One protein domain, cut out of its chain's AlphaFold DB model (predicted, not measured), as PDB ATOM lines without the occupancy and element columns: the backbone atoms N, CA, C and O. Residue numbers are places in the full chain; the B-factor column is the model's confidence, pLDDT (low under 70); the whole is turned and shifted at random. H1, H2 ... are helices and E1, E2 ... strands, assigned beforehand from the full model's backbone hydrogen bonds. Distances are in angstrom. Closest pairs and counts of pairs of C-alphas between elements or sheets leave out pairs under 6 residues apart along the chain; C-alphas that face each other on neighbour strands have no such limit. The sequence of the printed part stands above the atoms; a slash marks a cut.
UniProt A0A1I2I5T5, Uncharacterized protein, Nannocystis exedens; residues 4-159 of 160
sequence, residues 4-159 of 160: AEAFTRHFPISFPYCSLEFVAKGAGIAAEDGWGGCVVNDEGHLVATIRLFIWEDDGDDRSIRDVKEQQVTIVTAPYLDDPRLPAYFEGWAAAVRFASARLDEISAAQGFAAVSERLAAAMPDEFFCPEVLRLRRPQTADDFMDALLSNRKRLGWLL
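Overview. This is residues 4 to 159 of the 160 residues of an uncharacterized protein of Nannocystis exedens (UniProt A0A1I2I5T5). A long, strongly twisted hairpin of E3 and E4, with E1 and E2 beside E3, makes a wall, and the long helix H2 runs past it, lengthwise to the long strands. H3 folds back from the end of H2 over the sheet, H4 packs on the same face, and H6 packs on H2 away from the sheet, while residues 27 to 33 stick out. The printed part has 156 residues, with six named helices and four named strands, along the chain H1, E1, E2, E3, E4, H2, H3, H4, H5 and H6; in the branched sheet E3 has three antiparallel neighbours, E1 and E2 on one side and E4 on the other side, and the class is mixed, helices and strands. The whole is compact, with a radius of gyration of the C-alphas of 16.1 A, and flat, spanning 45 by 43 by 22 A.

Along the chain. E3, residues 46 to 57, is 34.4 A long and begins at C-alpha 46 (128.082, 150.051, 131.489). E4, residues 62 to 75, is 32.7 A long and bends by 75 degrees at residue 65. E1 is residues 18 to 22, 13.5 A, and E2 residues 38 to 40. H2, residues 85 to 110, is 37.4 A long and begins at C-alpha 85 (135.130, 157.302, 125.817). H3 is residues 112 to 121, 14.7 A; H6, residues 141 to 149, 12.3 A, ends at C-alpha 149 (148.037, 146.013, 121.782). H1 is residues 4 to 8, H4 124 to 127, H5 130 to 134.

Arrangement. E2, E3 and E4 form a meander, each strand the antiparallel neighbour of the one before. E1, also antiparallel to E3, and E2 lie on one side of E3, E4 on the other. Within hydrogen-bond range are N 52 and O 68 of E3 and E4, 2.8 A, N 21 and O 51 of E1 and E3, 2.8 A, and N 47 and O 39 of E3 and E2, 2.9 A. H3 and H4 are on the same face of the sheet, at heights of 9.9 and 6.7 A; on the local plane H3 runs along E3 at 27 degrees. H1 is on the sheet at a height of 8.2 A; H2 and H5 only graze it. The hub, H2, touches H3 in a helical hairpin, at a steep tilt of 45 degrees, closest C-alphas Ser 107 and Val 115, 6.0 A. H2 touches H6 with residues 87 to 99, closest C-alphas Gly 91 and Ala 141, 4.0 A, and H1 with residues 85 to 89, closest C-alphas Phe 89 and Phe 7, 6.0 A. H5 and H6 only just touch, with 3 pairs of C-alphas within 8 A, the closest Val 132 and Leu 148, 7.0 A. Every O i to N i+4 pair is within hydrogen-bond range in H1, H3 and H6, against 18 of 22 in H2 and 0 of 1 in H5, where 2 of 2 O i to N i+3 pairs are; H4 is too short for such a pair.

Size, cuts and confidence. The farthest C-alphas, Ala 30 and Ala 109, are 48.0 A apart. The printed part has no cut, and the one long link is E1 to E2, 15 residues. Mean pLDDT of the printed part is 86.5; residues 26 to 36, 58 to 60, 152 to 153 and 158 to 159 are under 70.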
ATOM      1  N   ALA A   4     126.651 154.435 125.106       88.44
ATOM      2  CA  ALA A   4     126.019 153.294 124.445       88.44
ATOM      3  C   ALA A   4     125.903 153.481 122.919       88.44
ATOM      4  O   ALA A   4     126.195 152.558 122.160       88.44
ATOM      5  N   GLU A   5     125.522 154.671 122.444       88.12
ATOM      6  CA  GLU A   5     125.495 154.990 121.005       88.12
ATOM      7  C   GLU A   5     126.904 154.962 120.395       88.12
ATOM      8  O   GLU A   5     127.110 154.400 119.319       88.12
ATOM      9  N   ALA A   6     127.885 155.537 121.099       91.00
ATOM     10  CA  ALA A   6     129.278 155.562 120.660       91.00
ATOM     11  C   ALA A   6     129.881 154.154 120.570       91.00
ATOM     12  O   ALA A   6     130.688 153.895 119.684       91.00
ATOM     13  N   PHE A   7     129.467 153.248 121.455       93.06
ATOM     14  CA  PHE A   7     129.871 151.849 121.457       93.06
ATOM     15  C   PHE A   7     129.191 151.032 120.346       93.06
ATOM     16  O   PHE A   7     129.856 150.395 119.527       93.06
ATOM     17  N   THR A   8     127.857 151.065 120.287       91.88
ATOM     18  CA  THR A   8     127.056 150.184 119.415       91.88
ATOM     19  C   THR A   8     127.281 150.421 117.922       91.88
ATOM     20  O   THR A   8     127.176 149.479 117.142       91.88
ATOM     21  N   ARG A   9     127.685 151.632 117.511       92.94
ATOM     22  CA  ARG A   9     128.005 151.954 116.104       92.94
ATOM     23  C   ARG A   9     129.153 151.128 115.506       92.94
ATOM     24  O   ARG A   9     129.330 151.133 114.293       92.94
ATOM     25  N   HIS A  10     129.974 150.492 116.341       94.38
ATOM     26  CA  HIS A  10     131.109 149.692 115.880       94.38
ATOM     27  C   HIS A  10     130.716 148.262 115.489       94.38
ATOM     28  O   HIS A  10     131.546 147.559 114.910       94.38
ATOM     29  N   PHE A  11     129.477 147.846 115.773       92.12
ATOM     30  CA  PHE A  11     128.979 146.504 115.493       92.12
ATOM     31  C   PHE A  11     128.223 146.419 114.154       92.12
ATOM     32  O   PHE A  11     127.558 147.379 113.765       92.12
ATOM     33  N   PRO A  12     128.268 145.257 113.474       93.19
ATOM     34  CA  PRO A  12     129.082 144.092 113.823       93.19
ATOM     35  C   PRO A  12     130.578 144.348 113.582       93.19
ATOM     36  O   PRO A  12     130.975 145.064 112.657       93.19
ATOM     37  N   ILE A  13     131.426 143.744 114.416       91.62
ATOM     38  CA  ILE A  13     132.858 143.641 114.120       91.62
ATOM     39  C   ILE A  13     133.078 142.255 113.527       91.62
ATOM     40  O   ILE A  13     133.096 141.260 114.246       91.62
ATOM     41  N   SER A  14     133.182 142.200 112.204       88.62
ATOM     42  CA  SER A  14     133.290 140.945 111.462       88.62
ATOM     43  C   SER A  14     134.725 140.658 111.041       88.62
ATOM     44  O   SER A  14     135.459 141.560 110.626       88.62
ATOM     45  N   PHE A  15     135.081 139.382 111.100       84.69
ATOM     46  CA  PHE A  15     136.359 138.813 110.689       84.69
ATOM     47  C   PHE A  15     136.088 137.588 109.794       84.69
ATOM     48  O   PHE A  15     134.935 137.165 109.670       84.69
ATOM     49  N   PRO A  16     137.114 136.996 109.162       84.19
ATOM     50  CA  PRO A  16     136.921 135.807 108.329       84.19
ATOM     51  C   PRO A  16     136.322 134.617 109.095       84.19
ATOM     52  O   PRO A  16     135.385 133.993 108.608       84.19
ATOM     53  N   TYR A  17     136.799 134.364 110.321       87.88
ATOM     54  CA  TYR A  17     136.445 133.165 111.102       87.88
ATOM     55  C   TYR A  17     135.519 133.422 112.291       87.88
ATOM     56  O   TYR A  17     135.024 132.480 112.905       87.88
ATOM     57  N   CYS A  18     135.280 134.679 112.656       90.38
ATOM     58  CA  CYS A  18     134.333 135.019 113.712       90.38
ATOM     59  C   CYS A  18     133.711 136.404 113.501       90.38
ATOM     60  O   CYS A  18     134.150 137.180 112.651       90.38
ATOM     61  N   SER A  19     132.675 136.732 114.261       93.00
ATOM     62  CA  SER A  19     132.172 138.100 114.386       93.00
ATOM     63  C   SER A  19     131.706 138.376 115.807       93.00
ATOM     64  O   SER A  19     131.171 137.498 116.481       93.00
ATOM     65  N   LEU A  20     131.906 139.614 116.252       94.25
ATOM     66  CA  LEU A  20     131.254 140.144 117.439       94.25
ATOM     67  C   LEU A  20     130.003 140.903 117.017       94.25
ATOM     68  O   LEU A  20     130.065 141.813 116.182       94.25
ATOM     69  N   GLU A  21     128.882 140.564 117.636       94.50
ATOM     70  CA  GLU A  21     127.593 141.194 117.404       94.50
ATOM     71  C   GLU A  21     126.995 141.709 118.703       94.50
ATOM     72  O   GLU A  21     127.029 141.054 119.745       94.50
ATOM     73  N   PHE A  22     126.423 142.903 118.622       92.00
ATOM     74  CA  PHE A  22     125.673 143.482 119.717       92.00
ATOM     75  C   PHE A  22     124.249 142.927 119.710       92.00
ATOM     76  O   PHE A  22     123.527 143.059 118.720       92.00
ATOM     77  N   VAL A  23     123.822 142.347 120.830       88.69
ATOM     78  CA  VAL A  23     122.440 141.895 120.992       88.69
ATOM     79  C   VAL A  23     121.603 143.096 121.402       88.69
ATOM     80  O   VAL A  23     121.601 143.490 122.565       88.69
ATOM     81  N   ALA A  24     120.895 143.705 120.452       79.94
ATOM     82  CA  ALA A  24     119.944 144.765 120.761       79.94
ATOM     83  C   ALA A  24     118.736 144.203 121.525       79.94
ATOM     84  O   ALA A  24     118.271 143.095 121.253       79.94
ATOM     85  N   LYS A  25     118.184 144.988 122.455       70.25
ATOM     86  CA  LYS A  25     116.917 144.633 123.100       70.25
ATOM     87  C   LYS A  25     115.807 144.660 122.047       70.25
ATOM     88  O   LYS A  25     115.572 145.697 121.426       70.25
ATOM     89  N   GLY A  26     115.137 143.529 121.835       57.53
ATOM     90  CA  GLY A  26     114.011 143.452 120.906       57.53
ATOM     91  C   GLY A  26     112.872 144.381 121.335       57.53
ATOM     92  O   GLY A  26     112.543 144.465 122.521       57.53
ATOM     93  N   ALA A  27     112.246 145.068 120.376       44.66
ATOM     94  CA  ALA A  27     111.015 145.809 120.626       44.66
ATOM     95  C   ALA A  27     109.915 144.814 121.037       44.66
ATOM     96  O   ALA A  27     109.433 144.049 120.207       44.66
ATOM     97  N   GLY A  28     109.555 144.790 122.323       45.25
ATOM     98  CA  GLY A  28     108.508 143.912 122.862       45.25
ATOM     99  C   GLY A  28     108.970 142.867 123.880       45.25
ATOM    100  O   GLY A  28     108.120 142.167 124.421       45.25
ATOM    101  N   ILE A  29     110.267 142.777 124.193       43.38
ATOM    102  CA  ILE A  29     110.741 141.945 125.309       43.38
ATOM    103  C   ILE A  29     110.549 142.743 126.603       43.38
ATOM    104  O   ILE A  29     111.166 143.801 126.790       43.38
ATOM    105  N   ALA A  30     109.641 142.269 127.464       42.03
ATOM    106  CA  ALA A  30     109.382 142.857 128.771       42.03
ATOM    107  C   ALA A  30     110.706 143.013 129.533       42.03
ATOM    108  O   ALA A  30     111.598 142.174 129.435       42.03
ATOM    109  N   ALA A  31     110.863 144.114 130.270       46.84
ATOM    110  CA  ALA A  31     112.110 144.427 130.966       46.84
ATOM    111  C   ALA A  31     112.568 143.342 131.959       46.84
ATOM    112  O   ALA A  31     113.739 143.335 132.322       46.84
ATOM    113  N   GLU A  32     111.674 142.427 132.328       44.00
ATOM    114  CA  GLU A  32     111.909 141.309 133.240       44.00
ATOM    115  C   GLU A  32     112.637 140.117 132.583       44.00
ATOM    116  O   GLU A  32     113.323 139.387 133.291       44.00
ATOM    117  N   ASP A  33     112.607 139.978 131.247       43.22
ATOM    118  CA  ASP A  33     113.307 138.898 130.516       43.22
ATOM    119  C   ASP A  33     114.733 139.287 130.062       43.22
ATOM    120  O   ASP A  33     115.423 138.501 129.419       43.22
ATOM    121  N   GLY A  34     115.186 140.499 130.413       46.53
ATOM    122  CA  GLY A  34     116.580 140.877 130.717       46.53
ATOM    123  C   GLY A  34     117.704 140.773 129.671       46.53
ATOM    124  O   GLY A  34     118.740 141.404 129.875       46.53
ATOM    125  N   TRP A  35     117.568 140.029 128.574       51.00
ATOM    126  CA  TRP A  35     118.703 139.732 127.689       51.00
ATOM    127  C   TRP A  35     118.726 140.641 126.448       51.00
ATOM    128  O   TRP A  35     117.835 140.596 125.598       51.00
ATOM    129  N   GLY A  36     119.759 141.492 126.360       61.25
ATOM    130  CA  GLY A  36     120.024 142.401 125.238       61.25
ATOM    131  C   GLY A  36     120.036 143.890 125.613       61.25
ATOM    132  O   GLY A  36     119.324 144.345 126.507       61.25
ATOM    133  N   GLY A  37     120.823 144.678 124.884       81.31
ATOM    134  CA  GLY A  37     120.983 146.118 125.063       81.31
ATOM    135  C   GLY A  37     122.305 146.519 125.725       81.31
ATOM    136  O   GLY A  37     123.099 145.679 126.143       81.31
ATOM    137  N   CYS A  38     122.528 147.833 125.803       87.44
ATOM    138  CA  CYS A  38     123.501 148.431 126.717       87.44
ATOM    139  C   CYS A  38     122.743 148.926 127.947       87.44
ATOM    140  O   CYS A  38     121.774 149.676 127.801       87.44
ATOM    141  N   VAL A  39     123.180 148.534 129.139       88.94
ATOM    142  CA  VAL A  39     122.574 148.961 130.407       88.94
ATOM    143  C   VAL A  39     123.660 149.339 131.402       88.94
ATOM    144  O   VAL A  39     124.791 148.870 131.302       88.94
ATOM    145  N   VAL A  40     123.317 150.191 132.363       90.25
ATOM    146  CA  VAL A  40     124.140 150.379 133.558       90.25
ATOM    147  C   VAL A  40     123.652 149.369 134.592       90.25
ATOM    148  O   VAL A  40     122.468 149.383 134.924       90.25
ATOM    149  N   ASN A  41     124.519 148.456 135.030       89.25
ATOM    150  CA  ASN A  41     124.167 147.445 136.031       89.25
ATOM    151  C   ASN A  41     124.129 148.044 137.456       89.25
ATOM    152  O   ASN A  41     124.455 149.216 137.656       89.25
ATOM    153  N   ASP A  42     123.780 147.230 138.454       88.25
ATOM    154  CA  ASP A  42     123.672 147.664 139.860       88.25
ATOM    155  C   ASP A  42     124.998 148.172 140.460       88.25
ATOM    156  O   ASP A  42     125.000 148.920 141.437       88.25
ATOM    157  N   GLU A  43     126.135 147.805 139.864       90.62
ATOM    158  CA  GLU A  43     127.471 148.272 140.256       90.62
ATOM    159  C   GLU A  43     127.854 149.606 139.591       90.62
ATOM    160  O   GLU A  43     128.941 150.137 139.828       90.62
ATOM    161  N   GLY A  44     126.985 150.162 138.744       91.50
ATOM    162  CA  GLY A  44     127.274 151.364 137.969       91.50
ATOM    163  C   GLY A  44     128.171 151.103 136.757       91.50
ATOM    164  O   GLY A  44     128.765 152.035 136.229       91.50
ATOM    165  N   HIS A  45     128.320 149.858 136.306       93.81
ATOM    166  CA  HIS A  45     129.088 149.517 135.110       93.81
ATOM    167  C   HIS A  45     128.208 149.593 133.871       93.81
ATOM    168  O   HIS A  45     127.104 149.051 133.866       93.81
ATOM    169  N   LEU A  46     128.708 150.206 132.795       93.75
ATOM    170  CA  LEU A  46     128.082 150.051 131.489       93.75
ATOM    171  C   LEU A  46     128.430 148.655 130.975       93.75
ATOM    172  O   LEU A  46     129.604 148.338 130.759       93.75
ATOM    173  N   VAL A  47     127.403 147.838 130.777       94.44
ATOM    174  CA  VAL A  47     127.509 146.467 130.283       94.44
ATOM    175  C   VAL A  47     126.699 146.302 129.001       94.44
ATOM    176  O   VAL A  47     125.702 146.996 128.786       94.44
ATOM    177  N   ALA A  48     127.124 145.376 128.148       92.75
ATOM    178  CA  ALA A  48     126.425 145.026 126.919       92.75
ATOM    179  C   ALA A  48     126.375 143.508 126.739       92.75
ATOM    180  O   ALA A  48     127.328 142.812 127.083       92.75
ATOM    181  N   THR A  49     125.286 142.993 126.172       93.12
ATOM    182  CA  THR A  49     125.231 141.590 125.739       93.12
ATOM    183  C   THR A  49     125.843 141.461 124.348       93.12
ATOM    184  O   THR A  49     125.369 142.083 123.392       93.12
ATOM    185  N   ILE A  50     126.892 140.649 124.238       94.12
ATOM    186  CA  ILE A  50     127.660 140.430 123.012       94.12
ATOM    187  C   ILE A  50     127.574 138.961 122.613       94.12
ATOM    188  O   ILE A  50     127.734 138.072 123.449       94.12
ATOM    189  N   ARG A  51     127.349 138.720 121.321       94.81
ATOM    190  CA  ARG A  51     127.494 137.410 120.687       94.81
ATOM    191  C   ARG A  51     128.816 137.336 119.951       94.81
ATOM    192  O   ARG A  51     129.115 138.199 119.134       94.81
ATOM    193  N   LEU A  52     129.569 136.281 120.213       94.31
ATOM    194  CA  LEU A  52     130.672 135.826 119.389       94.31
ATOM    195  C   LEU A  52     130.150 134.695 118.501       94.31
ATOM    196  O   LEU A  52     129.871 133.602 118.995       94.31
ATOM    197  N   PHE A  53     130.013 134.962 117.207       93.38
ATOM    198  CA  PHE A  53     129.772 133.930 116.203       93.38
ATOM    199  C   PHE A  53     131.108 133.382 115.731       93.38
ATOM    200  O   PHE A  53     132.018 134.157 115.434       93.38
ATOM    201  N   ILE A  54     131.221 132.063 115.641       91.56
ATOM    202  CA  ILE A  54     132.370 131.374 115.057       91.56
ATOM    203  C   ILE A  54     131.890 130.744 113.756       91.56
ATOM    204  O   ILE A  54     130.937 129.963 113.749       91.56
ATOM    205  N   TRP A  55     132.545 131.114 112.664       90.00
ATOM    206  CA  TRP A  55     132.203 130.687 111.316       90.00
ATOM    207  C   TRP A  55     133.084 129.512 110.903       90.00
ATOM    208  O   TRP A  55     134.273 129.463 111.228       90.00
ATOM    209  N   GLU A  56     132.498 128.581 110.168       85.56
ATOM    210  CA  GLU A  56     133.223 127.587 109.388       85.56
ATOM    211  C   GLU A  56     133.026 127.916 107.910       85.56
ATOM    212  O   GLU A  56     131.920 128.256 107.479       85.56
ATOM    213  N   ASP A  57     134.131 127.899 107.171       75.31
ATOM    214  CA  ASP A  57     134.151 128.119 105.730       75.31
ATOM    215  C   ASP A  57     134.247 126.749 105.058       75.31
ATOM    216  O   ASP A  57     135.245 126.041 105.228       75.31
ATOM    217  N   ASP A  58     133.185 126.353 104.359       69.06
ATOM    218  CA  ASP A  58     133.127 125.096 103.610       69.06
ATOM    219  C   ASP A  58     133.450 125.275 102.114       69.06
ATOM    220  O   ASP A  58     133.366 124.321 101.338       69.06
ATOM    221  N   GLY A  59     133.917 126.468 101.724       67.38
ATOM    222  CA  GLY A  59     134.394 126.807 100.387       67.38
ATOM    223  C   GLY A  59     133.402 127.631  99.569       67.38
ATOM    224  O   GLY A  59     133.835 128.569  98.900       67.38
ATOM    225  N   ASP A  60     132.105 127.318  99.638       62.41
ATOM    226  CA  ASP A  60     131.053 128.033  98.896       62.41
ATOM    227  C   ASP A  60     130.088 128.791  99.826       62.41
ATOM    228  O   ASP A  60     129.569 129.835  99.424       62.41
ATOM    229  N   ASP A  61     129.900 128.339 101.074       75.25
ATOM    230  CA  ASP A  61     129.040 128.983 102.064       75.25
ATOM    231  C   ASP A  61     129.736 129.152 103.429       75.25
ATOM    232  O   ASP A  61     130.635 128.419 103.842       75.25
ATOM    233  N   ARG A  62     129.298 130.173 104.175       80.25
ATOM    234  CA  ARG A  62     129.673 130.336 105.586       80.25
ATOM    235  C   ARG A  62     128.566 129.792 106.465       80.25
ATOM    236  O   ARG A  62     127.446 130.305 106.447       80.25
ATOM    237  N   SER A  63     128.902 128.807 107.289       88.94
ATOM    238  CA  SER A  63     127.994 128.257 108.290       88.94
ATOM    239  C   SER A  63     128.406 128.681 109.698       88.94
ATOM    240  O   SER A  63     129.576 128.942 109.994       88.94
ATOM    241  N   ILE A  64     127.414 128.807 110.582       90.94
ATOM    242  CA  ILE A  64     127.661 129.062 112.002       90.94
ATOM    243  C   ILE A  64     128.098 127.744 112.631       90.94
ATOM    244  O   ILE A  64     127.306 126.806 112.719       90.94
ATOM    245  N   ARG A  65     129.339 127.698 113.111       90.62
ATOM    246  CA  ARG A  65     129.871 126.565 113.867       90.62
ATOM    247  C   ARG A  65     129.465 126.626 115.334       90.62
ATOM    248  O   ARG A  65     129.109 125.606 115.916       90.62
ATOM    249  N   ASP A  66     129.560 127.810 115.932       93.12
ATOM    250  CA  ASP A  66     129.257 128.037 117.346       93.12
ATOM    251  C   ASP A  66     128.813 129.488 117.585       93.12
ATOM    252  O   ASP A  66     129.174 130.400 116.831       93.12
ATOM    253  N   VAL A  67     128.028 129.696 118.641       94.75
ATOM    254  CA  VAL A  67     127.579 131.013 119.101       94.75
ATOM    255  C   VAL A  67     127.731 131.084 120.607       94.75
ATOM    256  O   VAL A  67     127.109 130.327 121.349       94.75
ATOM    257  N   LYS A  68     128.508 132.062 121.063       93.88
ATOM    258  CA  LYS A  68     128.724 132.318 122.485       93.88
ATOM    259  C   LYS A  68     128.166 133.681 122.838       93.88
ATOM    260  O   LYS A  68     128.569 134.679 122.252       93.88
ATOM    261  N   GLU A  69     127.243 133.727 123.787       94.44
ATOM    262  CA  GLU A  69     126.626 134.966 124.257       94.44
ATOM    263  C   GLU A  69     127.056 135.255 125.693       94.44
ATOM    264  O   GLU A  69     127.042 134.366 126.545       94.44
ATOM    265  N   GLN A  70     127.443 136.497 125.965       92.75
ATOM    266  CA  GLN A  70     127.882 136.911 127.291       92.75
ATOM    267  C   GLN A  70     127.564 138.385 127.520       92.75
ATOM    268  O   GLN A  70     127.673 139.212 126.611       92.75
ATOM    269  N   GLN A  71     127.196 138.726 128.753       92.56
ATOM    270  CA  GLN A  71     127.179 140.113 129.198       92.56
ATOM    271  C   GLN A  71     128.603 140.531 129.576       92.56
ATOM    272  O   GLN A  71     129.228 139.906 130.430       92.56
ATOM    273  N   VAL A  72     129.109 141.583 128.939       93.94
ATOM    274  CA  VAL A  72     130.477 142.074 129.124       93.94
ATOM    275  C   VAL A  72     130.467 143.499 129.660       93.94
ATOM    276  O   VAL A  72     129.640 144.321 129.261       93.94
ATOM    277  N   THR A  73     131.410 143.809 130.547       94.69
ATOM    278  CA  THR A  73     131.639 145.179 131.016       94.69
ATOM    279  C   THR A  73     132.409 145.962 129.966       94.69
ATOM    280  O   THR A  73     133.557 145.640 129.661       94.69
ATOM    281  N   ILE A  74     131.792 147.020 129.441       95.25
ATOM    282  CA  ILE A  74     132.394 147.878 128.413       95.25
ATOM    283  C   ILE A  74     132.994 149.154 129.002       95.25
ATOM    284  O   ILE A  74     133.980 149.664 128.475       95.25
ATOM    285  N   VAL A  75     132.450 149.648 130.120       96.56
ATOM    286  CA  VAL A  75     133.001 150.775 130.890       96.56
ATOM    287  C   VAL A  75     132.740 150.534 132.377       96.56
ATOM    288  O   VAL A  75     131.613 150.232 132.769       96.56
ATOM    289  N   THR A  76     133.767 150.674 133.217       96.25
ATOM    290  CA  THR A  76     133.613 150.580 134.678       96.25
ATOM    291  C   THR A  76     133.140 151.908 135.275       96.25
ATOM    292  O   THR A  76     133.319 152.974 134.684       96.25
ATOM    293  N   ALA A  77     132.538 151.860 136.466       95.94
ATOM    294  CA  ALA A  77     131.752 152.955 137.040       95.94
ATOM    295  C   ALA A  77     132.512 154.287 137.141       95.94
ATOM    296  O   ALA A  77     131.939 155.319 136.791       95.94
ATOM    297  N   PRO A  78     133.808 154.310 137.528       96.81
ATOM    298  CA  PRO A  78     134.560 155.560 137.623       96.81
ATOM    299  C   PRO A  78     134.762 156.293 136.289       96.81
ATOM    300  O   PRO A  78     135.195 157.442 136.304       96.81
ATOM    301  N   TYR A  79     134.503 155.635 135.153       96.56
ATOM    302  CA  TYR A  79     134.797 156.148 133.813       96.56
ATOM    303  C   TYR A  79     133.553 156.325 132.936       96.56
ATOM    304  O   TYR A  79     133.700 156.609 131.750       96.56
ATOM    305  N   LEU A  80     132.340 156.181 133.488       93.75
ATOM    306  CA  LEU A  80     131.090 156.354 132.731       93.75
ATOM    307  C   LEU A  80     130.973 157.724 132.050       93.75
ATOM    308  O   LEU A  80     130.463 157.809 130.935       93.75
ATOM    309  N   ASP A  81     131.480 158.764 132.709       94.00
ATOM    310  CA  ASP A  81     131.473 160.144 132.219       94.00
ATOM    311  C   ASP A  81     132.847 160.581 131.676       94.00
ATOM    312  O   ASP A  81     133.107 161.775 131.512       94.00
ATOM    313  N   ASP A  82     133.766 159.639 131.422       96.12
ATOM    314  CA  ASP A  82     135.101 159.979 130.930       96.12
ATOM    315  C   ASP A  82     135.003 160.591 129.516       96.12
ATOM    316  O   ASP A  82     134.510 159.944 128.585       96.12
ATOM    317  N   PRO A  83     135.494 161.826 129.294       95.81
ATOM    318  CA  PRO A  83     135.395 162.482 127.991       95.81
ATOM    319  C   PRO A  83     136.175 161.750 126.886       95.81
ATOM    320  O   PRO A  83     135.975 162.032 125.705       95.81
ATOM    321  N   ARG A  84     137.055 160.808 127.247       97.31
ATOM    322  CA  ARG A  84     137.855 160.004 126.317       97.31
ATOM    323  C   ARG A  84     137.103 158.794 125.763       97.31
ATOM    324  O   ARG A  84     137.634 158.136 124.872       97.31
ATOM    325  N   LEU A  85     135.891 158.488 126.239       96.69
ATOM    326  CA  LEU A  85     135.130 157.302 125.817       96.69
ATOM    327  C   LEU A  85     134.965 157.148 124.294       96.69
ATOM    328  O   LEU A  85     135.180 156.040 123.806       96.69
ATOM    329  N   PRO A  86     134.657 158.202 123.507       96.31
ATOM    330  CA  PRO A  86     134.579 158.062 122.052       96.31
ATOM    331  C   PRO A  86     135.899 157.589 121.428       96.31
ATOM    332  O   PRO A  86     135.898 156.655 120.629       96.31
ATOM    333  N   ALA A  87     137.023 158.178 121.848       97.38
ATOM    334  CA  ALA A  87     138.354 157.788 121.386       97.38
ATOM    335  C   ALA A  87     138.716 156.369 121.849       97.38
ATOM    336  O   ALA A  87     139.284 155.593 121.085       97.38
ATOM    337  N   TYR A  88     138.344 156.000 123.076       97.69
ATOM    338  CA  TYR A  88     138.519 154.642 123.581       97.69
ATOM    339  C   TYR A  88     137.781 153.609 122.724       97.69
ATOM    340  O   TYR A  88     138.401 152.629 122.323       97.69
ATOM    341  N   PHE A  89     136.500 153.821 122.401       97.50
ATOM    342  CA  PHE A  89     135.736 152.871 121.585       97.50
ATOM    343  C   PHE A  89     136.271 152.762 120.152       97.50
ATOM    344  O   PHE A  89     136.340 151.659 119.611       97.50
ATOM    345  N   GLU A  90     136.718 153.873 119.559       97.25
ATOM    346  CA  GLU A  90     137.384 153.862 118.251       97.25
ATOM    347  C   GLU A  90     138.687 153.055 118.284       97.25
ATOM    348  O   GLU A  90     138.871 152.148 117.470       97.25
ATOM    349  N   GLY A  91     139.555 153.332 119.262       96.94
ATOM    350  CA  GLY A  91     140.818 152.616 119.446       96.94
ATOM    351  C   GLY A  91     140.621 151.138 119.781       96.94
ATOM    352  O   GLY A  91     141.349 150.282 119.283       96.94
ATOM    353  N   TRP A  92     139.597 150.812 120.572       96.19
ATOM    354  CA  TRP A  92     139.208 149.440 120.888       96.19
ATOM    355  C   TRP A  92     138.767 148.666 119.649       96.19
ATOM    356  O   TRP A  92     139.308 147.593 119.378       96.19
ATOM    357  N   ALA A  93     137.838 149.214 118.864       95.38
ATOM    358  CA  ALA A  93     137.359 148.552 117.657       95.38
ATOM    359  C   ALA A  93     138.502 148.337 116.650       95.38
ATOM    360  O   ALA A  93     138.573 147.282 116.014       95.38
ATOM    361  N   ALA A  94     139.420 149.302 116.530       94.38
ATOM    362  CA  ALA A  94     140.614 149.176 115.698       94.38
ATOM    363  C   ALA A  94     141.576 148.093 116.220       94.38
ATOM    364  O   ALA A  94     142.013 147.244 115.443       94.38
ATOM    365  N   ALA A  95     141.850 148.059 117.528       93.31
ATOM    366  CA  ALA A  95     142.712 147.053 118.148       93.31
ATOM    367  C   ALA A  95     142.158 145.632 117.986       93.31
ATOM    368  O   ALA A  95     142.904 144.717 117.647       93.31
ATOM    369  N   VAL A  96     140.849 145.446 118.173       92.00
ATOM    370  CA  VAL A  96     140.180 144.153 117.978       92.00
ATOM    371  C   VAL A  96     140.269 143.705 116.515       92.00
ATOM    372  O   VAL A  96     140.593 142.545 116.252       92.00
ATOM    373  N   ARG A  97     140.046 144.610 115.551       90.06
ATOM    374  CA  ARG A  97     140.218 144.315 114.114       90.06
ATOM    375  C   ARG A  97     141.657 143.940 113.776       90.06
ATOM    376  O   ARG A  97     141.872 142.957 113.074       90.06
ATOM    377  N   PHE A  98     142.626 144.673 114.317       89.31
ATOM    378  CA  PHE A  98     144.043 144.384 114.128       89.31
ATOM    379  C   PHE A  98     144.430 143.017 114.705       89.31
ATOM    380  O   PHE A  98     145.023 142.197 114.009       89.31
ATOM    381  N   ALA A  99     144.055 142.740 115.955       84.56
ATOM    382  CA  ALA A  99     144.375 141.479 116.613       84.56
ATOM    383  C   ALA A  99     143.713 140.283 115.904       84.56
ATOM    384  O   ALA A  99     144.312 139.218 115.790       84.56
ATOM    385  N   SER A 100     142.516 140.473 115.346       82.19
ATOM    386  CA  SER A 100     141.800 139.418 114.620       82.19
ATOM    387  C   SER A 100     142.380 139.129 113.232       82.19
ATOM    388  O   SER A 100     142.293 137.991 112.780       82.19
ATOM    389  N   ALA A 101     143.047 140.090 112.580       82.69
ATOM    390  CA  ALA A 101     143.786 139.835 111.334       82.69
ATOM    391  C   ALA A 101     144.918 138.802 111.528       82.69
ATOM    392  O   ALA A 101     145.303 138.101 110.595       82.69
ATOM    393  N   ARG A 102     145.410 138.622 112.761       79.62
ATOM    394  CA  ARG A 102     146.394 137.581 113.094       79.62
ATOM    395  C   ARG A 102     145.832 136.161 112.954       79.62
ATOM    396  O   ARG A 102     146.612 135.225 112.780       79.62
ATOM    397  N   LEU A 103     144.508 135.985 113.011       83.12
ATOM    398  CA  LEU A 103     143.870 134.686 112.779       83.12
ATOM    399  C   LEU A 103     144.111 134.197 111.346       83.12
ATOM    400  O   LEU A 103     144.321 133.002 111.155       83.12
ATOM    401  N   ASP A 104     144.182 135.103 110.367       84.12
ATOM    402  CA  ASP A 104     144.528 134.752 108.985       84.12
ATOM    403  C   ASP A 104     145.959 134.229 108.881       84.12
ATOM    404  O   ASP A 104     146.215 133.229 108.214       84.12
ATOM    405  N   GLU A 105     146.895 134.843 109.601       85.12
ATOM    406  CA  GLU A 105     148.292 134.401 109.613       85.12
ATOM    407  C   GLU A 105     148.451 133.036 110.308       85.12
ATOM    408  O   GLU A 105     149.257 132.210 109.878       85.12
ATOM    409  N   ILE A 106     147.663 132.764 111.357       84.06
ATOM    410  CA  ILE A 106     147.609 131.441 112.002       84.06
ATOM    411  C   ILE A 106     147.012 130.410 111.043       84.06
ATOM    412  O   ILE A 106     147.589 129.335 110.890       84.06
ATOM    413  N   SER A 107     145.904 130.743 110.376       86.12
ATOM    414  CA  SER A 107     145.259 129.879 109.383       86.12
ATOM    415  C   SER A 107     146.214 129.537 108.238       86.12
ATOM    416  O   SER A 107     146.384 128.370 107.898       86.12
ATOM    417  N   ALA A 108     146.934 130.529 107.709       86.62
ATOM    418  CA  ALA A 108     147.913 130.329 106.645       86.62
ATOM    419  C   ALA A 108     149.094 129.436 107.074       86.62
ATOM    420  O   ALA A 108     149.623 128.684 106.258       86.62
ATOM    421  N   ALA A 109     149.512 129.505 108.342       87.62
ATOM    422  CA  ALA A 109     150.656 128.748 108.852       87.62
ATOM    423  C   ALA A 109     150.304 127.338 109.365       87.62
ATOM    424  O   ALA A 109     151.133 126.435 109.274       87.62
ATOM    425  N   GLN A 110     149.121 127.158 109.961       87.81
ATOM    426  CA  GLN A 110     148.738 125.955 110.723       87.81
ATOM    427  C   GLN A 110     147.386 125.361 110.293       87.81
ATOM    428  O   GLN A 110     146.965 124.335 110.825       87.81
ATOM    429  N   GLY A 111     146.715 125.979 109.321       86.25
ATOM    430  CA  GLY A 111     145.391 125.594 108.849       86.25
ATOM    431  C   GLY A 111     144.254 126.108 109.733       86.25
ATOM    432  O   GLY A 111     144.439 126.495 110.891       86.25
ATOM    433  N   PHE A 112     143.038 126.061 109.185       83.31
ATOM    434  CA  PHE A 112     141.821 126.501 109.871       83.31
ATOM    435  C   PHE A 112     141.570 125.759 111.194       83.31
ATOM    436  O   PHE A 112     141.111 126.369 112.155       83.31
ATOM    437  N   ALA A 113     141.932 124.474 111.294       85.81
ATOM    438  CA  ALA A 113     141.755 123.692 112.520       85.81
ATOM    439  C   ALA A 113     142.426 124.345 113.746       85.81
ATOM    440  O   ALA A 113     141.834 124.373 114.823       85.81
ATOM    441  N   ALA A 114     143.611 124.945 113.572       86.38
ATOM    442  CA  ALA A 114     144.319 125.640 114.646       86.38
ATOM    443  C   ALA A 114     143.621 126.945 115.071       86.38
ATOM    444  O   ALA A 114     143.622 127.302 116.250       86.38
ATOM    445  N   VAL A 115     143.007 127.661 114.123       86.12
ATOM    446  CA  VAL A 115     142.178 128.842 114.420       86.12
ATOM    447  C   VAL A 115     140.905 128.423 115.149       86.12
ATOM    448  O   VAL A 115     140.547 129.023 116.161       86.12
ATOM    449  N   SER A 116     140.261 127.359 114.671       84.19
ATOM    450  CA  SER A 116     139.034 126.806 115.237       84.19
ATOM    451  C   SER A 116     139.216 126.366 116.692       84.19
ATOM    452  O   SER A 116     138.386 126.700 117.533       84.19
ATOM    453  N   GLU A 117     140.323 125.695 117.027       86.69
ATOM    454  CA  GLU A 117     140.626 125.282 118.405       86.69
ATOM    455  C   GLU A 117     140.783 126.485 119.351       86.69
ATOM    456  O   GLU A 117     140.246 126.482 120.457       86.69
ATOM    457  N   ARG A 118     141.460 127.552 118.904       86.75
ATOM    458  CA  ARG A 118     141.596 128.785 119.695       86.75
ATOM    459  C   ARG A 118     140.252 129.475 119.903       86.75
ATOM    460  O   ARG A 118     139.923 129.848 121.025       86.75
ATOM    461  N   LEU A 119     139.461 129.605 118.837       88.81
ATOM    462  CA  LEU A 119     138.130 130.207 118.908       88.81
ATOM    463  C   LEU A 119     137.162 129.371 119.758       88.81
ATOM    464  O   LEU A 119     136.323 129.938 120.451       88.81
ATOM    465  N   ALA A 120     137.311 128.044 119.791       87.88
ATOM    466  CA  ALA A 120     136.493 127.174 120.633       87.88
ATOM    467  C   ALA A 120     136.670 127.458 122.134       87.88
ATOM    468  O   ALA A 120     135.718 127.301 122.900       87.88
ATOM    469  N   ALA A 121     137.849 127.914 122.565       87.62
ATOM    470  CA  ALA A 121     138.088 128.348 123.942       87.62
ATOM    471  C   ALA A 121     137.704 129.817 124.189       87.62
ATOM    472  O   ALA A 121     137.525 130.204 125.341       87.62
ATOM    473  N   ALA A 122     137.547 130.610 123.127       90.12
ATOM    474  CA  ALA A 122     137.338 132.045 123.234       90.12
ATOM    475  C   ALA A 122     135.977 132.407 123.843       90.12
ATOM    476  O   ALA A 122     134.989 131.701 123.613       90.12
ATOM    477  N   MET A 123     135.915 133.527 124.561       92.25
ATOM    478  CA  MET A 123     134.682 134.098 125.120       92.25
ATOM    479  C   MET A 123     134.553 135.589 124.768       92.25
ATOM    480  O   MET A 123     135.574 136.257 124.591       92.25
ATOM    481  N   PRO A 124     133.326 136.140 124.646       93.25
ATOM    482  CA  PRO A 124     133.149 137.550 124.310       93.25
ATOM    483  C   PRO A 124     133.917 138.527 125.210       93.25
ATOM    484  O   PRO A 124     134.437 139.506 124.686       93.25
ATOM    485  N   ASP A 125     134.035 138.283 126.521       92.38
ATOM    486  CA  ASP A 125     134.717 139.196 127.452       92.38
ATOM    487  C   ASP A 125     136.210 139.392 127.156       92.38
ATOM    488  O   ASP A 125     136.740 140.474 127.404       92.38
ATOM    489  N   GLU A 126     136.867 138.415 126.527       90.75
ATOM    490  CA  GLU A 126     138.291 138.489 126.172       90.75
ATOM    491  C   GLU A 126     138.604 139.572 125.124       90.75
ATOM    492  O   GLU A 126     139.756 139.982 124.960       90.75
ATOM    493  N   PHE A 127     137.584 140.062 124.418       91.56
ATOM    494  CA  PHE A 127     137.710 141.145 123.446       91.56
ATOM    495  C   PHE A 127     137.599 142.531 124.092       91.56
ATOM    496  O   PHE A 127     137.763 143.537 123.400       91.56
ATOM    497  N   PHE A 128     137.330 142.618 125.398       92.75
ATOM    498  CA  PHE A 128     137.093 143.870 126.109       92.75
ATOM    499  C   PHE A 128     138.119 144.074 127.222       92.75
ATOM    500  O   PHE A 128     138.443 143.181 127.995       92.75
ATOM    501  N   CYS A 129     138.631 145.298 127.334       94.50
ATOM    502  CA  CYS A 129     139.560 145.666 128.400       94.50
ATOM    503  C   CYS A 129     139.270 147.096 128.881       94.50
ATOM    504  O   CYS A 129     140.010 148.026 128.538       94.50
ATOM    505  N   PRO A 130     138.189 147.309 129.659       94.31
ATOM    506  CA  PRO A 130     137.822 148.637 130.162       94.31
ATOM    507  C   PRO A 130     138.891 149.223 131.096       94.31
ATOM    508  O   PRO A 130     139.048 150.438 131.190       94.31
ATOM    509  N   GLU A 131     139.712 148.371 131.717       93.00
ATOM    510  CA  GLU A 131     140.834 148.764 132.574       93.00
ATOM    511  C   GLU A 131     141.863 149.667 131.869       93.00
ATOM    512  O   GLU A 131     142.622 150.372 132.536       93.00
ATOM    513  N   VAL A 132     141.895 149.697 130.529       94.19
ATOM    514  CA  VAL A 132     142.771 150.610 129.779       94.19
ATOM    515  C   VAL A 132     142.419 152.086 130.017       94.19
ATOM    516  O   VAL A 132     143.312 152.931 129.969       94.19
ATOM    517  N   LEU A 133     141.166 152.404 130.369       95.88
ATOM    518  CA  LEU A 133     140.729 153.762 130.726       95.88
ATOM    519  C   LEU A 133     141.406 154.281 132.003       95.88
ATOM    520  O   LEU A 133     141.572 155.491 132.174       95.88
ATOM    521  N   ARG A 134     141.901 153.380 132.867       95.50
ATOM    522  CA  ARG A 134     142.683 153.738 134.064       95.50
ATOM    523  C   ARG A 134     144.025 154.379 133.717       95.50
ATOM    524  O   ARG A 134     144.632 155.046 134.559       95.50
ATOM    525  N   LEU A 135     144.519 154.170 132.497       94.75
ATOM    526  CA  LEU A 135     145.763 154.766 132.037       94.75
ATOM    527  C   LEU A 135     145.566 156.264 131.800       94.75
ATOM    528  O   LEU A 135     144.668 156.692 131.079       94.75
ATOM    529  N   ARG A 136     146.461 157.075 132.369       93.31
ATOM    530  CA  ARG A 136     146.432 158.537 132.196       93.31
ATOM    531  C   ARG A 136     146.890 158.991 130.809       93.31
ATOM    532  O   ARG A 136     146.479 160.051 130.355       93.31
ATOM    533  N   ARG A 137     147.785 158.228 130.171       94.94
ATOM    534  CA  ARG A 137     148.455 158.642 128.931       94.94
ATOM    535  C   ARG A 137     147.541 158.617 127.699       94.94
ATOM    536  O   ARG A 137     147.595 159.605 126.983       94.94
ATOM    537  N   PRO A 138     146.746 157.565 127.423       97.00
ATOM    538  CA  PRO A 138     145.944 157.535 126.206       97.00
ATOM    539  C   PRO A 138     144.872 158.624 126.184       97.00
ATOM    540  O   PRO A 138     144.127 158.780 127.158       97.00
ATOM    541  N   GLN A 139     144.832 159.379 125.086       97.31
ATOM    542  CA  GLN A 139     143.876 160.465 124.855       97.31
ATOM    543  C   GLN A 139     143.156 160.311 123.512       97.31
ATOM    544  O   GLN A 139     142.002 160.711 123.386       97.31
ATOM    545  N   THR A 140     143.827 159.728 122.520       98.19
ATOM    546  CA  THR A 140     143.318 159.533 121.159       98.19
ATOM    547  C   THR A 140     143.007 158.066 120.869       98.19
ATOM    548  O   THR A 140     143.429 157.179 121.614       98.19
ATOM    549  N   ALA A 141     142.278 157.803 119.779       97.94
ATOM    550  CA  ALA A 141     141.982 156.441 119.339       97.94
ATOM    551  C   ALA A 141     143.262 155.624 119.111       97.94
ATOM    552  O   ALA A 141     143.362 154.503 119.611       97.94
ATOM    553  N   ASP A 142     144.266 156.219 118.464       97.88
ATOM    554  CA  ASP A 142     145.566 155.585 118.227       97.88
ATOM    555  C   ASP A 142     146.288 155.270 119.544       97.88
ATOM    556  O   ASP A 142     146.765 154.153 119.730       97.88
ATOM    557  N   ASP A 143     146.286 156.192 120.520       97.38
ATOM    558  CA  ASP A 143     146.898 155.906 121.825       97.38
ATOM    559  C   ASP A 143     146.207 154.739 122.548       97.38
ATOM    560  O   ASP A 143     146.859 153.961 123.251       97.38
ATOM    561  N   PHE A 144     144.877 154.644 122.445       97.44
ATOM    562  CA  PHE A 144     144.118 153.555 123.059       97.44
ATOM    563  C   PHE A 144     144.348 152.233 122.333       97.44
ATOM    564  O   PHE A 144     144.483 151.208 123.003       97.44
ATOM    565  N   MET A 145     144.443 152.248 121.003       96.06
ATOM    566  CA  MET A 145     144.809 151.077 120.212       96.06
ATOM    567  C   MET A 145     146.202 150.576 120.609       96.06
ATOM    568  O   MET A 145     146.343 149.419 121.012       96.06
ATOM    569  N   ASP A 146     147.207 151.453 120.611       94.88
ATOM    570  CA  ASP A 146     148.572 151.134 121.042       94.88
ATOM    571  C   ASP A 146     148.601 150.596 122.473       94.88
ATOM    572  O   ASP A 146     149.256 149.591 122.777       94.88
ATOM    573  N   ALA A 147     147.849 151.229 123.377       94.31
ATOM    574  CA  ALA A 147     147.708 150.734 124.731       94.31
ATOM    575  C   ALA A 147     147.127 149.312 124.717       94.31
ATOM    576  O   ALA A 147     147.750 148.411 125.268       94.31
ATOM    577  N   LEU A 148     146.002 149.047 124.064       93.75
ATOM    578  CA  LEU A 148     145.402 147.709 124.032       93.75
ATOM    579  C   LEU A 148     146.353 146.637 123.481       93.75
ATOM    580  O   LEU A 148     146.451 145.564 124.075       93.75
ATOM    581  N   LEU A 149     147.116 146.950 122.433       91.06
ATOM    582  CA  LEU A 149     148.037 146.013 121.782       91.06
ATOM    583  C   LEU A 149     149.358 145.807 122.549       91.06
ATOM    584  O   LEU A 149     149.975 144.748 122.451       91.06
ATOM    585  N   SER A 150     149.796 146.781 123.353       86.75
ATOM    586  CA  SER A 150     151.100 146.743 124.048       86.75
ATOM    587  C   SER A 150     151.222 145.718 125.187       86.75
ATOM    588  O   SER A 150     152.312 145.537 125.733       86.75
ATOM    589  N   ASN A 151     150.134 145.060 125.601       77.19
ATOM    590  CA  ASN A 151     150.162 144.118 126.719       77.19
ATOM    591  C   ASN A 151     149.253 142.913 126.460       77.19
ATOM    592  O   ASN A 151     148.032 143.052 126.477       77.19
ATOM    593  N   ARG A 152     149.855 141.718 126.357       67.44
ATOM    594  CA  ARG A 152     149.150 140.431 126.204       67.44
ATOM    595  C   ARG A 152     148.056 140.179 127.238       67.44
ATOM    596  O   ARG A 152     147.144 139.423 126.966       67.44
ATOM    597  N   LYS A 153     148.101 140.795 128.423       69.00
ATOM    598  CA  LYS A 153     147.029 140.662 129.425       69.00
ATOM    599  C   LYS A 153     145.728 141.384 129.048       69.00
ATOM    600  O   LYS A 153     144.766 141.259 129.790       69.00
ATOM    601  N   ARG A 154     145.713 142.190 127.977       77.25
ATOM    602  CA  ARG A 154     144.552 142.996 127.564       77.25
ATOM    603  C   ARG A 154     143.679 142.233 126.580       77.25
ATOM    604  O   ARG A 154     142.652 141.725 126.985       77.25
ATOM    605  N   LEU A 155     144.131 142.086 125.333       79.88
ATOM    606  CA  LEU A 155     143.454 141.249 124.330       79.88
ATOM    607  C   LEU A 155     143.927 139.781 124.373       79.88
ATOM    608  O   LEU A 155     143.769 139.033 123.415       79.88
ATOM    609  N   GLY A 156     144.531 139.364 125.489       76.12
ATOM    610  CA  GLY A 156     144.792 137.959 125.788       76.12
ATOM    611  C   GLY A 156     145.595 137.226 124.714       76.12
ATOM    612  O   GLY A 156     146.647 137.673 124.249       76.12
ATOM    613  N   TRP A 157     145.053 136.069 124.334       74.81
ATOM    614  CA  TRP A 157     145.597 135.153 123.336       74.81
ATOM    615  C   TRP A 157     145.513 135.687 121.894       74.81
ATOM    616  O   TRP A 157     146.143 135.111 121.004       74.81
ATOM    617  N   LEU A 158     144.779 136.785 121.656       69.81
ATOM    618  CA  LEU A 158     144.741 137.469 120.359       69.81
ATOM    619  C   LEU A 158     146.043 138.240 120.082       69.81
ATOM    620  O   LEU A 158     146.318 138.593 118.936       69.81
ATOM    621  N   LEU A 159     146.847 138.514 121.118       65.38
ATOM    622  CA  LEU A 159     148.125 139.215 120.996       65.38
ATOM    623  C   LEU A 159     149.299 138.227 120.899       65.38
ATOM    624  O   LEU A 159     149.300 137.209 121.594       65.38
TER     625      LEU A 159